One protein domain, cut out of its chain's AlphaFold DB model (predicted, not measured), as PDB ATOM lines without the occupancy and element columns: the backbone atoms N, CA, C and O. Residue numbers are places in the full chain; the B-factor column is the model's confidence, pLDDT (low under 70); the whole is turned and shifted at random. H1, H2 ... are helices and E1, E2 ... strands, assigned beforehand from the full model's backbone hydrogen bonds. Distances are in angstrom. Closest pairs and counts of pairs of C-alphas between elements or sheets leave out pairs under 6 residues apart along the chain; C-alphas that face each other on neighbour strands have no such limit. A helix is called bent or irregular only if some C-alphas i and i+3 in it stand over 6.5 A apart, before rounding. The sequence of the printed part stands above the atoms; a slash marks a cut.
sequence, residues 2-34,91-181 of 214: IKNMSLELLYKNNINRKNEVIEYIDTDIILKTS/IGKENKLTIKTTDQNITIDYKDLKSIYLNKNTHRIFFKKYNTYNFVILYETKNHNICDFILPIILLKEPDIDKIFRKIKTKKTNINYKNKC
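This is residues 2 to 34 and 91 to 181 of the 214 residues of an uncharacterized protein of Clostridiaceae bacterium (UniProt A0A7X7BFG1). A long, twisted ribbon of three strands, E6, E7 and E8, runs through the domain, and the tip of its hairpin E6 and E7, residues 124 to 129, sticks out at one end. H1 and then the short strand pair E1 and E9 lie along the E6 side of this ribbon, the four-stranded sheet E2 E3 E4 E5 lies loosely near its other end, and H2 sits between H1 and E2. The printed part has 124 residues, with two named helices and nine named strands in the order H1 E1 E2 E3 E4 E5 E6 E7 E8 H2 E9; the class is mixed, helices and strands. The three sheets, E6 - E7 - E8, E2 - E3 - E4 - E5 and E1 - E9, are antiparallel. The whole is compact, with a radius of gyration of the C-alphas of 14.9 A and spans of 45 by 34 by 33 A.

E6, residues 113 to 125, is 35.3 A long and starts at C-alpha 113 (-83.531, -20.236, 34.379). E7, residues 128 to 140, is 37.7 A, and E8, residues 146 to 152, is 19.9 A. H1, residues 7 to 19, is 19.8 A and begins at C-alpha 7 (-68.021, -3.884, 27.835); it is irregular, with C-alphas 13 and 16 7.8 A apart. E1 is residues 20 to 25, E2 residues 29 to 32, E3 residues 91 to 93, E4 residues 96 to 101 and E5 residues 105 to 109. H2, residues 158 to 167, is 14.6 A, and E9, residues 168 to 172, ends at C-alpha 172 (-90.030, -9.115, 27.683).

E6, E7 and E8 form a meander, each strand the antiparallel neighbour of the one before, with N 121 and O 132 at 2.8 A and N 137 and O 149 at 2.9 A. H1 is on this sheet, at the sheet's level with a height of 1.8 A; its closest C-alphas to E6 are those of Arg 17 and Tyr 117, 5.6 A. E1 comes closest to E6 at the C-alphas of Val 21 and Lys 114, 5.0 A, and pairs with E9 through N 23 and O 169, 2.9 A. E3, E4 and E5 form a second meander, with N 91 and O 98 at 2.8 A and N 99 and O 106 at 2.8 A; E2 pairs with E3 through N 92 and O 29, 2.7 A. H2 only grazes both larger sheets; its closest C-alphas to E2 are those of Ile 29 and Ile 164, 6.8 A. H1 and H2 only just touch, with 3 pairs of C-alphas within 8 A, the closest those of Leu 7 and Glu 158, 6.2 A. E4 and E8 are apart. In H2 every O i to N i+4 pair is within hydrogen-bond range; in H1, 5 of 9 are.

The C-alphas farthest apart are those of Glu 94 and Phe 127, 48.0 A. Residues 35 to 90 are not printed, and C-alphas 34 and 91 are 14.8 A apart across this cut, between E2 and E3. The links that are printed whole are tight. The mean pLDDT of the printed part is 80.5; residues 2 to 5, 26 and 173 to 181 are under 70.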
ATOM      1  N   ILE A   2     -66.178  -8.852  12.743       34.69
ATOM      2  CA  ILE A   2     -66.776  -8.763  14.089       34.69
ATOM      3  C   ILE A   2     -66.207  -7.509  14.752       34.69
ATOM      4  O   ILE A   2     -65.037  -7.476  15.124       34.69
ATOM      5  N   LYS A   3     -67.012  -6.448  14.839       37.22
ATOM      6  CA  LYS A   3     -66.649  -5.227  15.560       37.22
ATOM      7  C   LYS A   3     -66.539  -5.587  17.043       37.22
ATOM      8  O   LYS A   3     -67.548  -5.928  17.655       37.22
ATOM      9  N   ASN A   4     -65.326  -5.556  17.600       48.75
ATOM     10  CA  ASN A   4     -65.125  -5.719  19.040       48.75
ATOM     11  C   ASN A   4     -65.931  -4.626  19.757       48.75
ATOM     12  O   ASN A   4     -65.698  -3.435  19.548       48.75
ATOM     13  N   MET A   5     -66.933  -5.040  20.527       63.12
ATOM     14  CA  MET A   5     -67.850  -4.146  21.225       63.12
ATOM     15  C   MET A   5     -67.372  -3.993  22.666       63.12
ATOM     16  O   MET A   5     -67.191  -4.998  23.348       63.12
ATOM     17  N   SER A   6     -67.179  -2.754  23.126       81.44
ATOM     18  CA  SER A   6     -66.702  -2.512  24.489       81.44
ATOM     19  C   SER A   6     -67.707  -3.010  25.532       81.44
ATOM     20  O   SER A   6     -68.923  -2.955  25.323       81.44
ATOM     21  N   LEU A   7     -67.211  -3.438  26.694       82.69
ATOM     22  CA  LEU A   7     -68.021  -3.884  27.835       82.69
ATOM     23  C   LEU A   7     -69.135  -2.911  28.236       82.69
ATOM     24  O   LEU A   7     -70.229  -3.331  28.611       82.69
ATOM     25  N   GLU A   8     -68.882  -1.606  28.142       84.56
ATOM     26  CA  GLU A   8     -69.895  -0.592  28.440       84.56
ATOM     27  C   GLU A   8     -71.051  -0.619  27.431       84.56
ATOM     28  O   GLU A   8     -72.214  -0.480  27.813       84.56
ATOM     29  N   LEU A   9     -70.741  -0.820  26.152       84.56
ATOM     30  CA  LEU A   9     -71.731  -0.894  25.085       84.56
ATOM     31  C   LEU A   9     -72.511  -2.215  25.177       84.56
ATOM     32  O   LEU A   9     -73.735  -2.211  25.061       84.56
ATOM     33  N   LEU A  10     -71.833  -3.326  25.500       84.62
ATOM     34  CA  LEU A  10     -72.477  -4.607  25.820       84.62
ATOM     35  C   LEU A  10     -73.450  -4.479  26.992       84.62
ATOM     36  O   LEU A  10     -74.569  -4.983  26.913       84.62
ATOM     37  N   TYR A  11     -73.057  -3.781  28.058       86.62
ATOM     38  CA  TYR A  11     -73.935  -3.514  29.192       86.62
ATOM     39  C   TYR A  11     -75.159  -2.685  28.784       86.62
ATOM     40  O   TYR A  11     -76.280  -3.095  29.073       86.62
ATOM     41  N   LYS A  12     -74.969  -1.563  28.076       86.50
ATOM     42  CA  LYS A  12     -76.077  -0.695  27.631       86.50
ATOM     43  C   LYS A  12     -77.082  -1.453  26.762       86.50
ATOM     44  O   LYS A  12     -78.281  -1.337  26.991       86.50
ATOM     45  N   ASN A  13     -76.601  -2.288  25.843       83.62
ATOM     46  CA  ASN A  13     -77.459  -3.055  24.935       83.62
ATOM     47  C   ASN A  13     -78.246  -4.176  25.631       83.62
ATOM     48  O   ASN A  13     -79.251  -4.633  25.097       83.62
ATOM     49  N   ASN A  14     -77.808  -4.625  26.810       81.31
ATOM     50  CA  ASN A  14     -78.402  -5.763  27.514       81.31
ATOM     51  C   ASN A  14     -78.966  -5.399  28.897       81.31
ATOM     52  O   ASN A  14     -79.353  -6.290  29.651       81.31
ATOM     53  N   ILE A  15     -79.039  -4.110  29.244       81.69
ATOM     54  CA  ILE A  15     -79.475  -3.651  30.573       81.69
ATOM     55  C   ILE A  15     -80.908  -4.090  30.903       81.69
ATOM     56  O   ILE A  15     -81.214  -4.426  32.048       81.69
ATOM     57  N   ASN A  16     -81.765  -4.161  29.883       80.25
ATOM     58  CA  ASN A  16     -83.172  -4.521  30.027       80.25
ATOM     59  C   ASN A  16     -83.387  -6.013  30.300       80.25
ATOM     60  O   ASN A  16     -84.417  -6.362  30.871       80.25
ATOM     61  N   ARG A  17     -82.399  -6.878  30.008       79.81
ATOM     62  CA  ARG A  17     -82.501  -8.335  30.216       79.81
ATOM     63  C   ARG A  17     -82.808  -8.720  31.657       79.81
ATOM     64  O   ARG A  17     -83.382  -9.777  31.893       79.81
ATOM     65  N   LYS A  18     -82.484  -7.856  32.624       76.81
ATOM     66  CA  LYS A  18     -82.868  -8.027  34.034       76.81
ATOM     67  C   LYS A  18     -84.377  -8.265  34.214       76.81
ATOM     68  O   LYS A  18     -84.764  -8.977  35.136       76.81
ATOM     69  N   ASN A  19     -85.195  -7.693  33.333       75.00
ATOM     70  CA  ASN A  19     -86.653  -7.785  33.337       75.00
ATOM     71  C   ASN A  19     -87.169  -8.639  32.165       75.00
ATOM     72  O   ASN A  19     -88.285  -8.453  31.693       75.00
ATOM     73  N   GLU A  20     -86.344  -9.530  31.627       80.62
ATOM     74  CA  GLU A  20     -86.735 -10.431  30.548       80.62
ATOM     75  C   GLU A  20     -86.527 -11.871  31.001       80.62
ATOM     76  O   GLU A  20     -85.637 -12.151  31.811       80.62
ATOM     77  N   VAL A  21     -87.350 -12.775  30.474       80.69
ATOM     78  CA  VAL A  21     -87.216 -14.210  30.722       80.69
ATOM     79  C   VAL A  21     -86.555 -14.873  29.534       80.69
ATOM     80  O   VAL A  21     -86.828 -14.521  28.387       80.69
ATOM     81  N   ILE A  22     -85.670 -15.821  29.809       80.75
ATOM     82  CA  ILE A  22     -85.050 -16.645  28.780       80.75
ATOM     83  C   ILE A  22     -86.123 -17.531  28.158       80.75
ATOM     84  O   ILE A  22     -86.787 -18.300  28.841       80.75
ATOM     85  N   GLU A  23     -86.292 -17.389  26.849       76.12
ATOM     86  CA  GLU A  23     -87.258 -18.163  26.076       76.12
ATOM     87  C   GLU A  23     -86.602 -19.433  25.533       76.12
ATOM     88  O   GLU A  23     -87.172 -20.517  25.612       76.12
ATOM     89  N   TYR A  24     -85.375 -19.304  25.020       71.81
ATOM     90  CA  TYR A  24     -84.635 -20.407  24.422       71.81
ATOM     91  C   TYR A  24     -83.133 -20.093  24.298       71.81
ATOM     92  O   TYR A  24     -82.719 -18.928  24.232       71.81
ATOM     93  N   ILE A  25     -82.312 -21.149  24.259       78.88
ATOM     94  CA  ILE A  25     -80.855 -21.094  24.099       78.88
ATOM     95  C   ILE A  25     -80.472 -21.833  22.814       78.88
ATOM     96  O   ILE A  25     -80.630 -23.045  22.733       78.88
ATOM     97  N   ASP A  26     -79.943 -21.091  21.835       66.56
ATOM     98  CA  ASP A  26     -79.811 -21.532  20.434       66.56
ATOM     99  C   ASP A  26     -78.837 -22.696  20.218       66.56
ATOM    100  O   ASP A  26     -78.987 -23.488  19.295       66.56
ATOM    101  N   THR A  27     -77.793 -22.785  21.043       72.50
ATOM    102  CA  THR A  27     -76.710 -23.770  20.900       72.50
ATOM    103  C   THR A  27     -75.966 -23.953  22.217       72.50
ATOM    104  O   THR A  27     -76.053 -23.101  23.105       72.50
ATOM    105  N   ASP A  28     -75.133 -24.994  22.286       82.75
ATOM    106  CA  ASP A  28     -74.210 -25.217  23.395       82.75
ATOM    107  C   ASP A  28     -73.405 -23.953  23.736       82.75
ATOM    108  O   ASP A  28     -72.754 -23.316  22.888       82.75
ATOM    109  N   ILE A  29     -73.444 -23.577  25.010       83.81
ATOM    110  CA  ILE A  29     -72.682 -22.457  25.557       83.81
ATOM    111  C   ILE A  29     -71.467 -23.046  26.259       83.81
ATOM    112  O   ILE A  29     -71.609 -23.867  27.154       83.81
ATOM    113  N   ILE A  30     -70.264 -22.622  25.886       87.00
ATOM    114  CA  ILE A  30     -69.049 -22.973  26.626       87.00
ATOM    115  C   ILE A  30     -68.286 -21.683  26.871       87.00
ATOM    116  O   ILE A  30     -67.816 -21.037  25.935       87.00
ATOM    117  N   LEU A  31     -68.184 -21.315  28.140       88.06
ATOM    118  CA  LEU A  31     -67.434 -20.169  28.617       88.06
ATOM    119  C   LEU A  31     -66.488 -20.641  29.706       88.06
ATOM    120  O   LEU A  31     -66.906 -21.285  30.664       88.06
ATOM    121  N   LYS A  32     -65.215 -20.287  29.583       87.94
ATOM    122  CA  LYS A  32     -64.210 -20.590  30.593       87.94
ATOM    123  C   LYS A  32     -63.367 -19.353  30.830       87.94
ATOM    124  O   LYS A  32     -62.860 -18.752  29.884       87.94
ATOM    125  N   THR A  33     -63.209 -18.979  32.090       87.75
ATOM    126  CA  THR A  33     -62.276 -17.922  32.471       87.75
ATOM    127  C   THR A  33     -60.845 -18.363  32.218       87.75
ATOM    128  O   THR A  33     -60.487 -19.513  32.486       87.75
ATOM    129  N   SER A  34     -60.010 -17.440  31.754       85.81
ATOM    130  CA  SER A  34     -58.581 -17.681  31.583       85.81
ATOM    131  C   SER A  34     -57.794 -16.448  31.991       85.81
ATOM    132  O   SER A  34     -58.101 -15.337  31.557       85.81
ATOM    133  N   ILE A  91     -71.148 -23.916  31.280       90.25
ATOM    134  CA  ILE A  91     -71.385 -24.920  30.247       90.25
ATOM    135  C   ILE A  91     -72.896 -25.100  30.120       90.25
ATOM    136  O   ILE A  91     -73.540 -25.567  31.051       90.25
ATOM    137  N   GLY A  92     -73.469 -24.717  28.986       85.62
ATOM    138  CA  GLY A  92     -74.855 -24.983  28.625       85.62
ATOM    139  C   GLY A  92     -74.921 -26.148  27.644       85.62
ATOM    140  O   GLY A  92     -74.406 -25.997  26.537       85.62
ATOM    141  N   LYS A  93     -75.513 -27.275  28.051       85.75
ATOM    142  CA  LYS A  93     -75.753 -28.483  27.237       85.75
ATOM    143  C   LYS A  93     -77.031 -29.179  27.705       85.75
ATOM    144  O   LYS A  93     -77.371 -29.074  28.879       85.75
ATOM    145  N   GLU A  94     -77.713 -29.898  26.812       80.69
ATOM    146  CA  GLU A  94     -78.815 -30.818  27.169       80.69
ATOM    147  C   GLU A  94     -79.903 -30.185  28.067       80.69
ATOM    148  O   GLU A  94     -80.298 -30.739  29.091       80.69
ATOM    149  N   ASN A  95     -80.377 -28.984  27.713       84.00
ATOM    150  CA  ASN A  95     -81.355 -28.205  28.491       84.00
ATOM    151  C   ASN A  95     -80.921 -27.803  29.913       84.00
ATOM    152  O   ASN A  95     -81.766 -27.460  30.745       84.00
ATOM    153  N   LYS A  96     -79.617 -27.805  30.204       89.62
ATOM    154  CA  LYS A  96     -79.067 -27.439  31.512       89.62
ATOM    155  C   LYS A  96     -77.917 -26.453  31.391       89.62
ATOM    156  O   LYS A  96     -77.050 -26.573  30.529       89.62
ATOM    157  N   LEU A  97     -77.874 -25.502  32.317       89.00
ATOM    158  CA  LEU A  97     -76.763 -24.593  32.544       89.00
ATOM    159  C   LEU A  97     -75.966 -25.080  33.753       89.00
ATOM    160  O   LEU A  97     -76.436 -25.024  34.886       89.00
ATOM    161  N   THR A  98     -74.742 -25.532  33.520       89.38
ATOM    162  CA  THR A  98     -73.805 -25.923  34.571       89.38
ATOM    163  C   THR A  98     -72.783 -24.819  34.790       89.38
ATOM    164  O   THR A  98     -72.075 -24.405  33.874       89.38
ATOM    165  N   ILE A  99     -72.693 -24.347  36.023       89.75
ATOM    166  CA  ILE A  99     -71.754 -23.334  36.477       89.75
ATOM    167  C   ILE A  99     -70.789 -24.016  37.437       89.75
ATOM    168  O   ILE A  99     -71.156 -24.388  38.551       89.75
ATOM    169  N   LYS A 100     -69.537 -24.149  37.011       88.69
ATOM    170  CA  LYS A 100     -68.462 -24.716  37.820       88.69
ATOM    171  C   LYS A 100     -67.511 -23.605  38.236       88.69
ATOM    172  O   LYS A 100     -66.815 -23.031  37.406       88.69
ATOM    173  N   THR A 101     -67.499 -23.307  39.521       84.94
ATOM    174  CA  THR A 101     -66.469 -22.502  40.187       84.94
ATOM    175  C   THR A 101     -65.467 -23.442  40.858       84.94
ATOM    176  O   THR A 101     -65.680 -24.656  40.878       84.94
ATOM    177  N   THR A 102     -64.386 -22.905  41.420       78.25
ATOM    178  CA  THR A 102     -63.389 -23.718  42.136       78.25
ATOM    179  C   THR A 102     -63.992 -24.496  43.314       78.25
ATOM    180  O   THR A 102     -63.625 -25.648  43.528       78.25
ATOM    181  N   ASP A 103     -64.989 -23.922  43.996       73.56
ATOM    182  CA  ASP A 103     -65.556 -24.485  45.235       73.56
ATOM    183  C   ASP A 103     -66.959 -25.068  45.080       73.56
ATOM    184  O   ASP A 103     -67.496 -25.677  46.007       73.56
ATOM    185  N   GLN A 104     -67.621 -24.793  43.957       78.00
ATOM    186  CA  GLN A 104     -69.037 -25.096  43.777       78.00
ATOM    187  C   GLN A 104     -69.324 -25.494  42.341       78.00
ATOM    188  O   GLN A 104     -68.872 -24.839  41.402       78.00
ATOM    189  N   ASN A 105     -70.153 -26.520  42.195       85.94
ATOM    190  CA  ASN A 105     -70.768 -26.890  40.936       85.94
ATOM    191  C   ASN A 105     -72.284 -26.753  41.084       85.94
ATOM    192  O   ASN A 105     -72.871 -27.352  41.984       85.94
ATOM    193  N   ILE A 106     -72.901 -25.936  40.238       86.00
ATOM    194  CA  ILE A 106     -74.340 -25.685  40.241       86.00
ATOM    195  C   ILE A 106     -74.870 -26.027  38.858       86.00
ATOM    196  O   ILE A 106     -74.382 -25.498  37.865       86.00
ATOM    197  N   THR A 107     -75.896 -26.865  38.801       88.12
ATOM    198  CA  THR A 107     -76.603 -27.187  37.561       88.12
ATOM    199  C   THR A 107     -78.033 -26.675  37.663       88.12
ATOM    200  O   THR A 107     -78.717 -26.941  38.650       88.12
ATOM    201  N   ILE A 108     -78.458 -25.909  36.662       88.44
ATOM    202  CA  ILE A 108     -79.768 -25.257  36.582       88.44
ATOM    203  C   ILE A 108     -80.437 -25.736  35.298       88.44
ATOM    204  O   ILE A 108     -79.864 -25.573  34.221       88.44
ATOM    205  N   ASP A 109     -81.637 -26.300  35.384       88.75
ATOM    206  CA  ASP A 109     -82.410 -26.629  34.186       88.75
ATOM    207  C   ASP A 109     -82.869 -25.331  33.495       88.75
ATOM    208  O   ASP A 109     -83.255 -24.367  34.157       88.75
ATOM    209  N   TYR A 110     -82.877 -25.282  32.161       87.06
ATOM    210  CA  TYR A 110     -83.269 -24.076  31.413       87.06
ATOM    211  C   TYR A 110     -84.701 -23.616  31.712       87.06
ATOM    212  O   TYR A 110     -84.964 -22.420  31.677       87.06
ATOM    213  N   LYS A 111     -85.601 -24.537  32.081       84.00
ATOM    214  CA  LYS A 111     -86.966 -24.217  32.544       84.00
ATOM    215  C   LYS A 111     -86.990 -23.360  33.821       84.00
ATOM    216  O   LYS A 111     -87.901 -22.559  34.011       84.00
ATOM    217  N   ASP A 112     -85.984 -23.524  34.678       86.94
ATOM    218  CA  ASP A 112     -85.869 -22.837  35.965       86.94
ATOM    219  C   ASP A 112     -85.019 -21.563  35.834       86.94
ATOM    220  O   ASP A 112     -84.985 -20.717  36.730       86.94
ATOM    221  N   LEU A 113     -84.337 -21.399  34.699       86.50
ATOM    222  CA  LEU A 113     -83.531 -20.236  34.379       86.50
ATOM    223  C   LEU A 113     -84.443 -19.059  34.018       86.50
ATOM    224  O   LEU A 113     -85.182 -19.092  33.038       86.50
ATOM    225  N   LYS A 114     -84.377 -17.983  34.801       86.19
ATOM    226  CA  LYS A 114     -85.188 -16.788  34.553       86.19
ATOM    227  C   LYS A 114     -84.462 -15.821  33.647       86.19
ATOM    228  O   LYS A 114     -84.955 -15.507  32.577       86.19
ATOM    229  N   SER A 115     -83.285 -15.356  34.043       85.88
ATOM    230  CA  SER A 115     -82.584 -14.306  33.305       85.88
ATOM    231  C   SER A 115     -81.078 -14.425  33.456       85.88
ATOM    232  O   SER A 115     -80.573 -14.874  34.484       85.88
ATOM    233  N   ILE A 116     -80.359 -13.972  32.432       87.56
ATOM    234  CA  ILE A 116     -78.919 -13.749  32.473       87.56
ATOM    235  C   ILE A 116     -78.673 -12.327  31.982       87.56
ATOM    236  O   ILE A 116     -79.080 -11.964  30.876       87.56
ATOM    237  N   TYR A 117     -78.001 -11.514  32.794       87.88
ATOM    238  CA  TYR A 117     -77.709 -10.122  32.459       87.88
ATOM    239  C   TYR A 117     -76.373  -9.653  33.043       87.88
ATOM    240  O   TYR A 117     -75.790 -10.295  33.920       87.88
ATOM    241  N   LEU A 118     -75.879  -8.514  32.549       89.12
ATOM    242  CA  LEU A 118     -74.725  -7.826  33.128       89.12
ATOM    243  C   LEU A 118     -75.189  -6.823  34.179       89.12
ATOM    244  O   LEU A 118     -75.948  -5.902  33.882       89.12
ATOM    245  N   ASN A 119     -74.687  -6.963  35.400       87.62
ATOM    246  CA  ASN A 119     -74.818  -5.945  36.428       87.62
ATOM    247  C   ASN A 119     -73.563  -5.068  36.468       87.62
ATOM    248  O   ASN A 119     -72.446  -5.586  36.439       87.62
ATOM    249  N   LYS A 120     -73.754  -3.753  36.577       88.19
ATOM    250  CA  LYS A 120     -72.681  -2.763  36.689       88.19
ATOM    251  C   LYS A 120     -72.617  -2.250  38.122       88.19
ATOM    252  O   LYS A 120     -73.590  -1.688  38.616       88.19
ATOM    253  N   ASN A 121     -71.456  -2.378  38.749       83.44
ATOM    254  CA  ASN A 121     -71.171  -1.776  40.043       83.44
ATOM    255  C   ASN A 121     -70.174  -0.632  39.851       83.44
ATOM    256  O   ASN A 121     -69.096  -0.813  39.284       83.44
ATOM    257  N   THR A 122     -70.532   0.555  40.327       83.69
ATOM    258  CA  THR A 122     -69.645   1.719  40.290       83.69
ATOM    259  C   THR A 122     -68.933   1.830  41.625       83.69
ATOM    260  O   THR A 122     -69.567   1.933  42.672       83.69
ATOM    261  N   HIS A 123     -67.611   1.842  41.577       77.81
ATOM    262  CA  HIS A 123     -66.750   1.998  42.733       77.81
ATOM    263  C   HIS A 123     -65.963   3.302  42.625       77.81
ATOM    264  O   HIS A 123     -65.818   3.885  41.546       77.81
ATOM    265  N   ARG A 124     -65.438   3.764  43.757       72.44
ATOM    266  CA  ARG A 124     -64.615   4.966  43.843       72.44
ATOM    267  C   ARG A 124     -63.323   4.616  44.573       72.44
ATOM    268  O   ARG A 124     -63.375   4.159  45.707       72.44
ATOM    269  N   ILE A 125     -62.188   4.821  43.910       70.06
ATOM    270  CA  ILE A 125     -60.861   4.804  44.533       70.06
ATOM    271  C   ILE A 125     -60.338   6.238  44.435       70.06
ATOM    272  O   ILE A 125     -60.218   6.789  43.337       70.06
ATOM    273  N   PHE A 126     -60.092   6.864  45.589       77.94
ATOM    274  CA  PHE A 126     -59.770   8.291  45.699       77.94
ATOM    275  C   PHE A 126     -60.789   9.180  44.946       77.94
ATOM    276  O   PHE A 126     -61.996   9.144  45.209       77.94
ATOM    277  N   PHE A 127     -60.326   9.975  43.978       80.88
ATOM    278  CA  PHE A 127     -61.154  10.869  43.163       80.88
ATOM    279  C   PHE A 127     -61.665  10.230  41.864       80.88
ATOM    280  O   PHE A 127     -62.473  10.839  41.165       80.88
ATOM    281  N   LYS A 128     -61.257   8.996  41.536       72.25
ATOM    282  CA  LYS A 128     -61.600   8.346  40.266       72.25
ATOM    283  C   LYS A 128     -62.672   7.274  40.456       72.25
ATOM    284  O   LYS A 128     -62.530   6.348  41.255       72.25
ATOM    285  N   LYS A 129     -63.758   7.389  39.686       80.38
ATOM    286  CA  LYS A 129     -64.779   6.339  39.582       80.38
ATOM    287  C   LYS A 129     -64.299   5.253  38.622       80.38
ATOM    288  O   LYS A 129     -63.738   5.559  37.571       80.38
ATOM    289  N   TYR A 130     -64.552   3.996  38.958       80.62
ATOM    290  CA  TYR A 130     -64.324   2.861  38.070       80.62
ATOM    291  C   TYR A 130     -65.509   1.905  38.131       80.62
ATOM    292  O   TYR A 130     -66.154   1.743  39.164       80.62
ATOM    293  N   ASN A 131     -65.812   1.292  36.992       83.69
ATOM    294  CA  ASN A 131     -66.946   0.393  36.852       83.69
ATOM    295  C   ASN A 131     -66.440  -1.044  36.843       83.69
ATOM    296  O   ASN A 131     -65.526  -1.370  36.087       83.69
ATOM    297  N   THR A 132     -67.055  -1.896  37.649       84.62
ATOM    298  CA  THR A 132     -66.931  -3.346  37.536       84.62
ATOM    299  C   THR A 132     -68.232  -3.903  36.979       84.62
ATOM    300  O   THR A 132     -69.312  -3.338  37.167       84.62
ATOM    301  N   TYR A 133     -68.118  -5.003  36.251       87.94
ATOM    302  CA  TYR A 133     -69.247  -5.665  35.620       87.94
ATOM    303  C   TYR A 133     -69.250  -7.128  36.048       87.94
ATOM    304  O   TYR A 133     -68.196  -7.761  36.127       87.94
ATOM    305  N   ASN A 134     -70.433  -7.659  36.326       88.69
ATOM    306  CA  ASN A 134     -70.626  -9.039  36.748       88.69
ATOM    307  C   ASN A 134     -71.750  -9.669  35.931       88.69
ATOM    308  O   ASN A 134     -72.767  -9.019  35.680       88.69
ATOM    309  N   PHE A 135     -71.601 -10.939  35.577       89.12
ATOM    310  CA  PHE A 135     -72.728 -11.751  35.152       89.12
ATOM    311  C   PHE A 135     -73.626 -12.016  36.352       89.12
ATOM    312  O   PHE A 135     -73.148 -12.379  37.426       89.12
ATOM    313  N   VAL A 136     -74.928 -11.841  36.162       88.31
ATOM    314  CA  VAL A 136     -75.945 -12.245  37.125       88.31
ATOM    315  C   VAL A 136     -76.858 -13.243  36.446       88.31
ATOM    316  O   VAL A 136     -77.442 -12.948  35.404       88.31
ATOM    317  N   ILE A 137     -76.954 -14.422  37.047       87.75
ATOM    318  CA  ILE A 137     -77.794 -15.525  36.599       87.75
ATOM    319  C   ILE A 137     -78.919 -15.667  37.621       87.75
ATOM    320  O   ILE A 137     -78.665 -15.984  38.783       87.75
ATOM    321  N   LEU A 138     -80.147 -15.391  37.196       87.56
ATOM    322  CA  LEU A 138     -81.355 -15.553  37.994       87.56
ATOM    323  C   LEU A 138     -81.992 -16.897  37.679       87.56
ATOM    324  O   LEU A 138     -82.245 -17.206  36.513       87.56
ATOM    325  N   TYR A 139     -82.294 -17.658  38.721       86.00
ATOM    326  CA  TYR A 139     -82.961 -18.943  38.597       86.00
ATOM    327  C   TYR A 139     -83.955 -19.156  39.734       86.00
ATOM    328  O   TYR A 139     -83.823 -18.594  40.826       86.00
ATOM    329  N   GLU A 140     -84.969 -19.958  39.454       86.44
ATOM    330  CA  GLU A 140     -85.972 -20.382  40.413       86.44
ATOM    331  C   GLU A 140     -85.551 -21.703  41.060       86.44
ATOM    332  O   GLU A 140     -85.029 -22.611  40.420       86.44
ATOM    333  N   THR A 141     -85.722 -21.790  42.372       81.94
ATOM    334  CA  THR A 141     -85.501 -23.031  43.124       81.94
ATOM    335  C   THR A 141     -86.792 -23.834  43.217       81.94
ATOM    336  O   THR A 141     -87.876 -23.292  43.030       81.94
ATOM    337  N   LYS A 142     -86.699 -25.110  43.619       80.12
ATOM    338  CA  LYS A 142     -87.871 -25.983  43.840       80.12
ATOM    339  C   LYS A 142     -88.946 -25.380  44.757       80.12
ATOM    340  O   LYS A 142     -90.109 -25.724  44.629       80.12
ATOM    341  N   ASN A 143     -88.563 -24.471  45.655       77.62
ATOM    342  CA  ASN A 143     -89.477 -23.800  46.583       77.62
ATOM    343  C   ASN A 143     -90.014 -22.467  46.025       77.62
ATOM    344  O   ASN A 143     -90.386 -21.594  46.805       77.62
ATOM    345  N   HIS A 144     -89.959 -22.259  44.707       77.00
ATOM    346  CA  HIS A 144     -90.373 -21.031  44.015       77.00
ATOM    347  C   HIS A 144     -89.653 -19.748  44.467       77.00
ATOM    348  O   HIS A 144     -90.090 -18.627  44.201       77.00
ATOM    349  N   ASN A 145     -88.505 -19.887  45.137       79.25
ATOM    350  CA  ASN A 145     -87.666 -18.746  45.494       79.25
ATOM    351  C   ASN A 145     -86.720 -18.414  44.344       79.25
ATOM    352  O   ASN A 145     -86.069 -19.314  43.806       79.25
ATOM    353  N   ILE A 146     -86.589 -17.122  44.035       80.69
ATOM    354  CA  ILE A 146     -85.627 -16.632  43.049       80.69
ATOM    355  C   ILE A 146     -84.285 -16.401  43.739       80.69
ATOM    356  O   ILE A 146     -84.150 -15.586  44.660       80.69
ATOM    357  N   CYS A 147     -83.276 -17.120  43.270       81.69
ATOM    358  CA  CYS A 147     -81.900 -16.964  43.704       81.69
ATOM    359  C   CYS A 147     -81.069 -16.311  42.591       81.69
ATOM    360  O   CYS A 147     -81.392 -16.407  41.404       81.69
ATOM    361  N   ASP A 148     -79.988 -15.635  42.983       82.94
ATOM    362  CA  ASP A 148     -79.039 -15.028  42.061       82.94
ATOM    363  C   ASP A 148     -77.635 -15.612  42.227       82.94
ATOM    364  O   ASP A 148     -77.103 -15.721  43.333       82.94
ATOM    365  N   PHE A 149     -77.015 -15.965  41.103       84.00
ATOM    366  CA  PHE A 149     -75.614 -16.351  41.042       84.00
ATOM    367  C   PHE A 149     -74.815 -15.252  40.344       84.00
ATOM    368  O   PHE A 149     -75.096 -14.899  39.198       84.00
ATOM    369  N   ILE A 150     -73.847 -14.675  41.058       85.19
ATOM    370  CA  ILE A 150     -73.066 -13.527  40.588       85.19
ATOM    371  C   ILE A 150     -71.652 -13.989  40.259       85.19
ATOM    372  O   ILE A 150     -70.954 -14.527  41.118       85.19
ATOM    373  N   LEU A 151     -71.226 -13.734  39.025       87.50
ATOM    374  CA  LEU A 151     -69.939 -14.157  38.490       87.50
ATOM    375  C   LEU A 151     -69.140 -12.950  37.981       87.50
ATOM    376  O   LEU A 151     -69.648 -12.185  37.156       87.50
ATOM    377  N   PRO A 152     -67.889 -12.761  38.431       87.00
ATOM    378  CA  PRO A 152     -67.053 -11.667  37.952       87.00
ATOM    379  C   PRO A 152     -66.642 -11.907  36.501       87.00
ATOM    380  O   PRO A 152     -66.255 -13.009  36.141       87.00
ATOM    381  N   ILE A 153     -66.666 -10.897  35.635       88.94
ATOM    382  CA  ILE A 153     -66.286 -11.101  34.218       88.94
ATOM    383  C   ILE A 153     -64.844 -10.693  33.913       88.94
ATOM    384  O   ILE A 153     -64.425 -10.703  32.762       88.94
ATOM    385  N   ILE A 154     -64.068 -10.343  34.942       84.25
ATOM    386  CA  ILE A 154     -62.726  -9.766  34.801       84.25
ATOM    387  C   ILE A 154     -61.734 -10.686  34.066       84.25
ATOM    388  O   ILE A 154     -60.829 -10.192  33.402       84.25
ATOM    389  N   LEU A 155     -61.923 -12.009  34.137       87.94
ATOM    390  CA  LEU A 155     -61.098 -13.016  33.449       87.94
ATOM    391  C   LEU A 155     -61.699 -13.504  32.111       87.94
ATOM    392  O   LEU A 155     -61.233 -14.495  31.537       87.94
ATOM    393  N   LEU A 156     -62.750 -12.849  31.615       88.06
ATOM    394  CA  LEU A 156     -63.393 -13.160  30.338       88.06
ATOM    395  C   LEU A 156     -62.991 -12.163  29.253       88.06
ATOM    396  O   LEU A 156     -62.678 -11.006  29.534       88.06
ATOM    397  N   LYS A 157     -63.027 -12.603  27.992       85.56
ATOM    398  CA  LYS A 157     -62.920 -11.689  26.851       85.56
ATOM    399  C   LYS A 157     -64.294 -11.107  26.530       85.56
ATOM    400  O   LYS A 157     -65.295 -11.818  26.574       85.56
ATOM    401  N   GLU A 158     -64.331  -9.839  26.131       85.69
ATOM    402  CA  GLU A 158     -65.577  -9.171  25.728       85.69
ATOM    403  C   GLU A 158     -66.331  -9.915  24.601       85.69
ATOM    404  O   GLU A 158     -67.541 -10.101  24.736       85.69
ATOM    405  N   PRO A 159     -65.663 -10.443  23.549       85.56
ATOM    406  CA  PRO A 159     -66.328 -11.240  22.515       85.56
ATOM    407  C   PRO A 159     -66.997 -12.518  23.033       85.56
ATOM    408  O   PRO A 159     -68.040 -12.913  22.513       85.56
ATOM    409  N   ASP A 160     -66.435 -13.161  24.061       87.00
ATOM    410  CA  ASP A 160     -67.019 -14.378  24.631       87.00
ATOM    411  C   ASP A 160     -68.312 -14.054  25.395       87.00
ATOM    412  O   ASP A 160     -69.284 -14.808  25.343       87.00
ATOM    413  N   ILE A 161     -68.347 -12.887  26.049       88.31
ATOM    414  CA  ILE A 161     -69.535 -12.361  26.730       88.31
ATOM    415  C   ILE A 161     -70.628 -12.023  25.707       88.31
ATOM    416  O   ILE A 161     -71.776 -12.435  25.874       88.31
ATOM    417  N   ASP A 162     -70.281 -11.322  24.627       87.88
ATOM    418  CA  ASP A 162     -71.218 -10.998  23.544       87.88
ATOM    419  C   ASP A 162     -71.806 -12.266  22.904       87.88
ATOM    420  O   ASP A 162     -73.019 -12.384  22.714       87.88
ATOM    421  N   LYS A 163     -70.962 -13.274  22.651       87.06
ATOM    422  CA  LYS A 163     -71.382 -14.563  22.086       87.06
ATOM    423  C   LYS A 163     -72.440 -15.256  22.945       87.06
ATOM    424  O   LYS A 163     -73.366 -15.841  22.389       87.06
ATOM    425  N   ILE A 164     -72.335 -15.180  24.272       86.94
ATOM    426  CA  ILE A 164     -73.356 -15.719  25.183       86.94
ATOM    427  C   ILE A 164     -74.684 -14.999  24.985       86.94
ATOM    428  O   ILE A 164     -75.705 -15.647  24.776       86.94
ATOM    429  N   PHE A 165     -74.680 -13.666  25.016       86.62
ATOM    430  CA  PHE A 165     -75.918 -12.900  24.892       86.62
ATOM    431  C   PHE A 165     -76.606 -13.106  23.546       86.62
ATOM    432  O   PHE A 165     -77.832 -13.175  23.499       86.62
ATOM    433  N   ARG A 166     -75.844 -13.280  22.464       85.06
ATOM    434  CA  ARG A 166     -76.406 -13.603  21.143       85.06
ATOM    435  C   ARG A 166     -77.052 -14.986  21.081       85.06
ATOM    436  O   ARG A 166     -78.001 -15.165  20.330       85.06
ATOM    437  N   LYS A 167     -76.556 -15.949  21.861       85.94
ATOM    438  CA  LYS A 167     -77.104 -17.314  21.931       85.94
ATOM    439  C   LYS A 167     -78.337 -17.437  22.826       85.94
ATOM    440  O   LYS A 167     -79.035 -18.442  22.743       85.94
ATOM    441  N   ILE A 168     -78.590 -16.454  23.687       83.94
ATOM    442  CA  ILE A 168     -79.716 -16.453  24.621       83.94
ATOM    443  C   ILE A 168     -80.792 -15.513  24.084       83.94
ATOM    444  O   ILE A 168     -80.611 -14.289  24.115       83.94
ATOM    445  N   LYS A 169     -81.923 -16.078  23.653       82.56
ATOM    446  CA  LYS A 169     -83.113 -15.311  23.279       82.56
ATOM    447  C   LYS A 169     -83.975 -15.062  24.510       82.56
ATOM    448  O   LYS A 169     -84.218 -15.965  25.313       82.56
ATOM    449  N   THR A 170     -84.398 -13.816  24.668       82.88
ATOM    450  CA  THR A 170     -85.166 -13.348  25.817       82.88
ATOM    451  C   THR A 170     -86.484 -12.739  25.365       82.88
ATOM    452  O   THR A 170     -86.568 -12.106  24.312       82.88
ATOM    453  N   LYS A 171     -87.517 -12.905  26.188       80.25
ATOM    454  CA  LYS A 171     -88.840 -12.323  25.994       80.25
ATOM    455  C   LYS A 171     -89.141 -11.337  27.112       80.25
ATOM    456  O   LYS A 171     -89.002 -11.649  28.301       80.25
ATOM    457  N   LYS A 172     -89.587 -10.138  26.731       73.81
ATOM    458  CA  LYS A 172     -90.030  -9.115  27.683       73.81
ATOM    459  C   LYS A 172     -91.202  -9.633  28.500       73.81
ATOM    460  O   LYS A 172     -92.219 -10.048  27.951       73.81
ATOM    461  N   THR A 173     -91.051  -9.586  29.814       67.00
ATOM    462  CA  THR A 173     -92.076  -9.989  30.773       67.00
ATOM    463  C   THR A 173     -92.008  -9.044  31.969       67.00
ATOM    464  O   THR A 173     -90.938  -8.758  32.489       67.00
ATOM    465  N   ASN A 174     -93.149  -8.526  32.424       56.31
ATOM    466  CA  ASN A 174     -93.193  -7.664  33.608       56.31
ATOM    467  C   ASN A 174     -93.089  -8.517  34.876       56.31
ATOM    468  O   ASN A 174     -94.081  -8.752  35.561       56.31
ATOM    469  N   ILE A 175     -91.892  -9.020  35.178       59.69
ATOM    470  CA  ILE A 175     -91.669  -9.813  36.387       59.69
ATOM    471  C   ILE A 175     -91.095  -8.928  37.479       59.69
ATOM    472  O   ILE A 175     -89.980  -8.418  37.383       59.69
ATOM    473  N   ASN A 176     -91.866  -8.782  38.552       56.78
ATOM    474  CA  ASN A 176     -91.413  -8.147  39.776       56.78
ATOM    475  C   ASN A 176     -90.983  -9.248  40.757       56.78
ATOM    476  O   ASN A 176     -91.816  -9.865  41.421       56.78
ATOM    477  N   TYR A 177     -89.685  -9.556  40.796       60.22
ATOM    478  CA  TYR A 177     -89.128 -10.610  41.650       60.22
ATOM    479  C   TYR A 177     -89.220 -10.204  43.137       60.22
ATOM    480  O   TYR A 177     -88.322  -9.544  43.661       60.22
ATOM    481  N   LYS A 178     -90.319 -10.571  43.816       49.78
ATOM    482  CA  LYS A 178     -90.603 -10.176  45.213       49.78
ATOM    483  C   LYS A 178     -89.767 -10.923  46.265       49.78
ATOM    484  O   LYS A 178     -89.431 -10.325  47.282       49.78
ATOM    485  N   ASN A 179     -89.354 -12.170  46.006       53.28
ATOM    486  CA  ASN A 179     -88.657 -13.005  46.995       53.28
ATOM    487  C   ASN A 179     -87.228 -13.338  46.546       53.28
ATOM    488  O   ASN A 179     -87.031 -14.095  45.596       53.28
ATOM    489  N   LYS A 180     -86.228 -12.775  47.238       56.03
ATOM    490  CA  LYS A 180     -84.799 -13.061  47.023       56.03
ATOM    491  C   LYS A 180     -84.274 -14.047  48.062       56.03
ATOM    492  O   LYS A 180     -84.473 -13.858  49.259       56.03
ATOM    493  N   CYS A 181     -83.505 -15.040  47.626       58.19
ATOM    494  CA  CYS A 181     -82.769 -15.926  48.528       58.19
ATOM    495  C   CYS A 181     -81.691 -15.157  49.330       58.19
ATOM    496  O   CYS A 181     -80.676 -14.743  48.777       58.19
TER     497      CYS A 181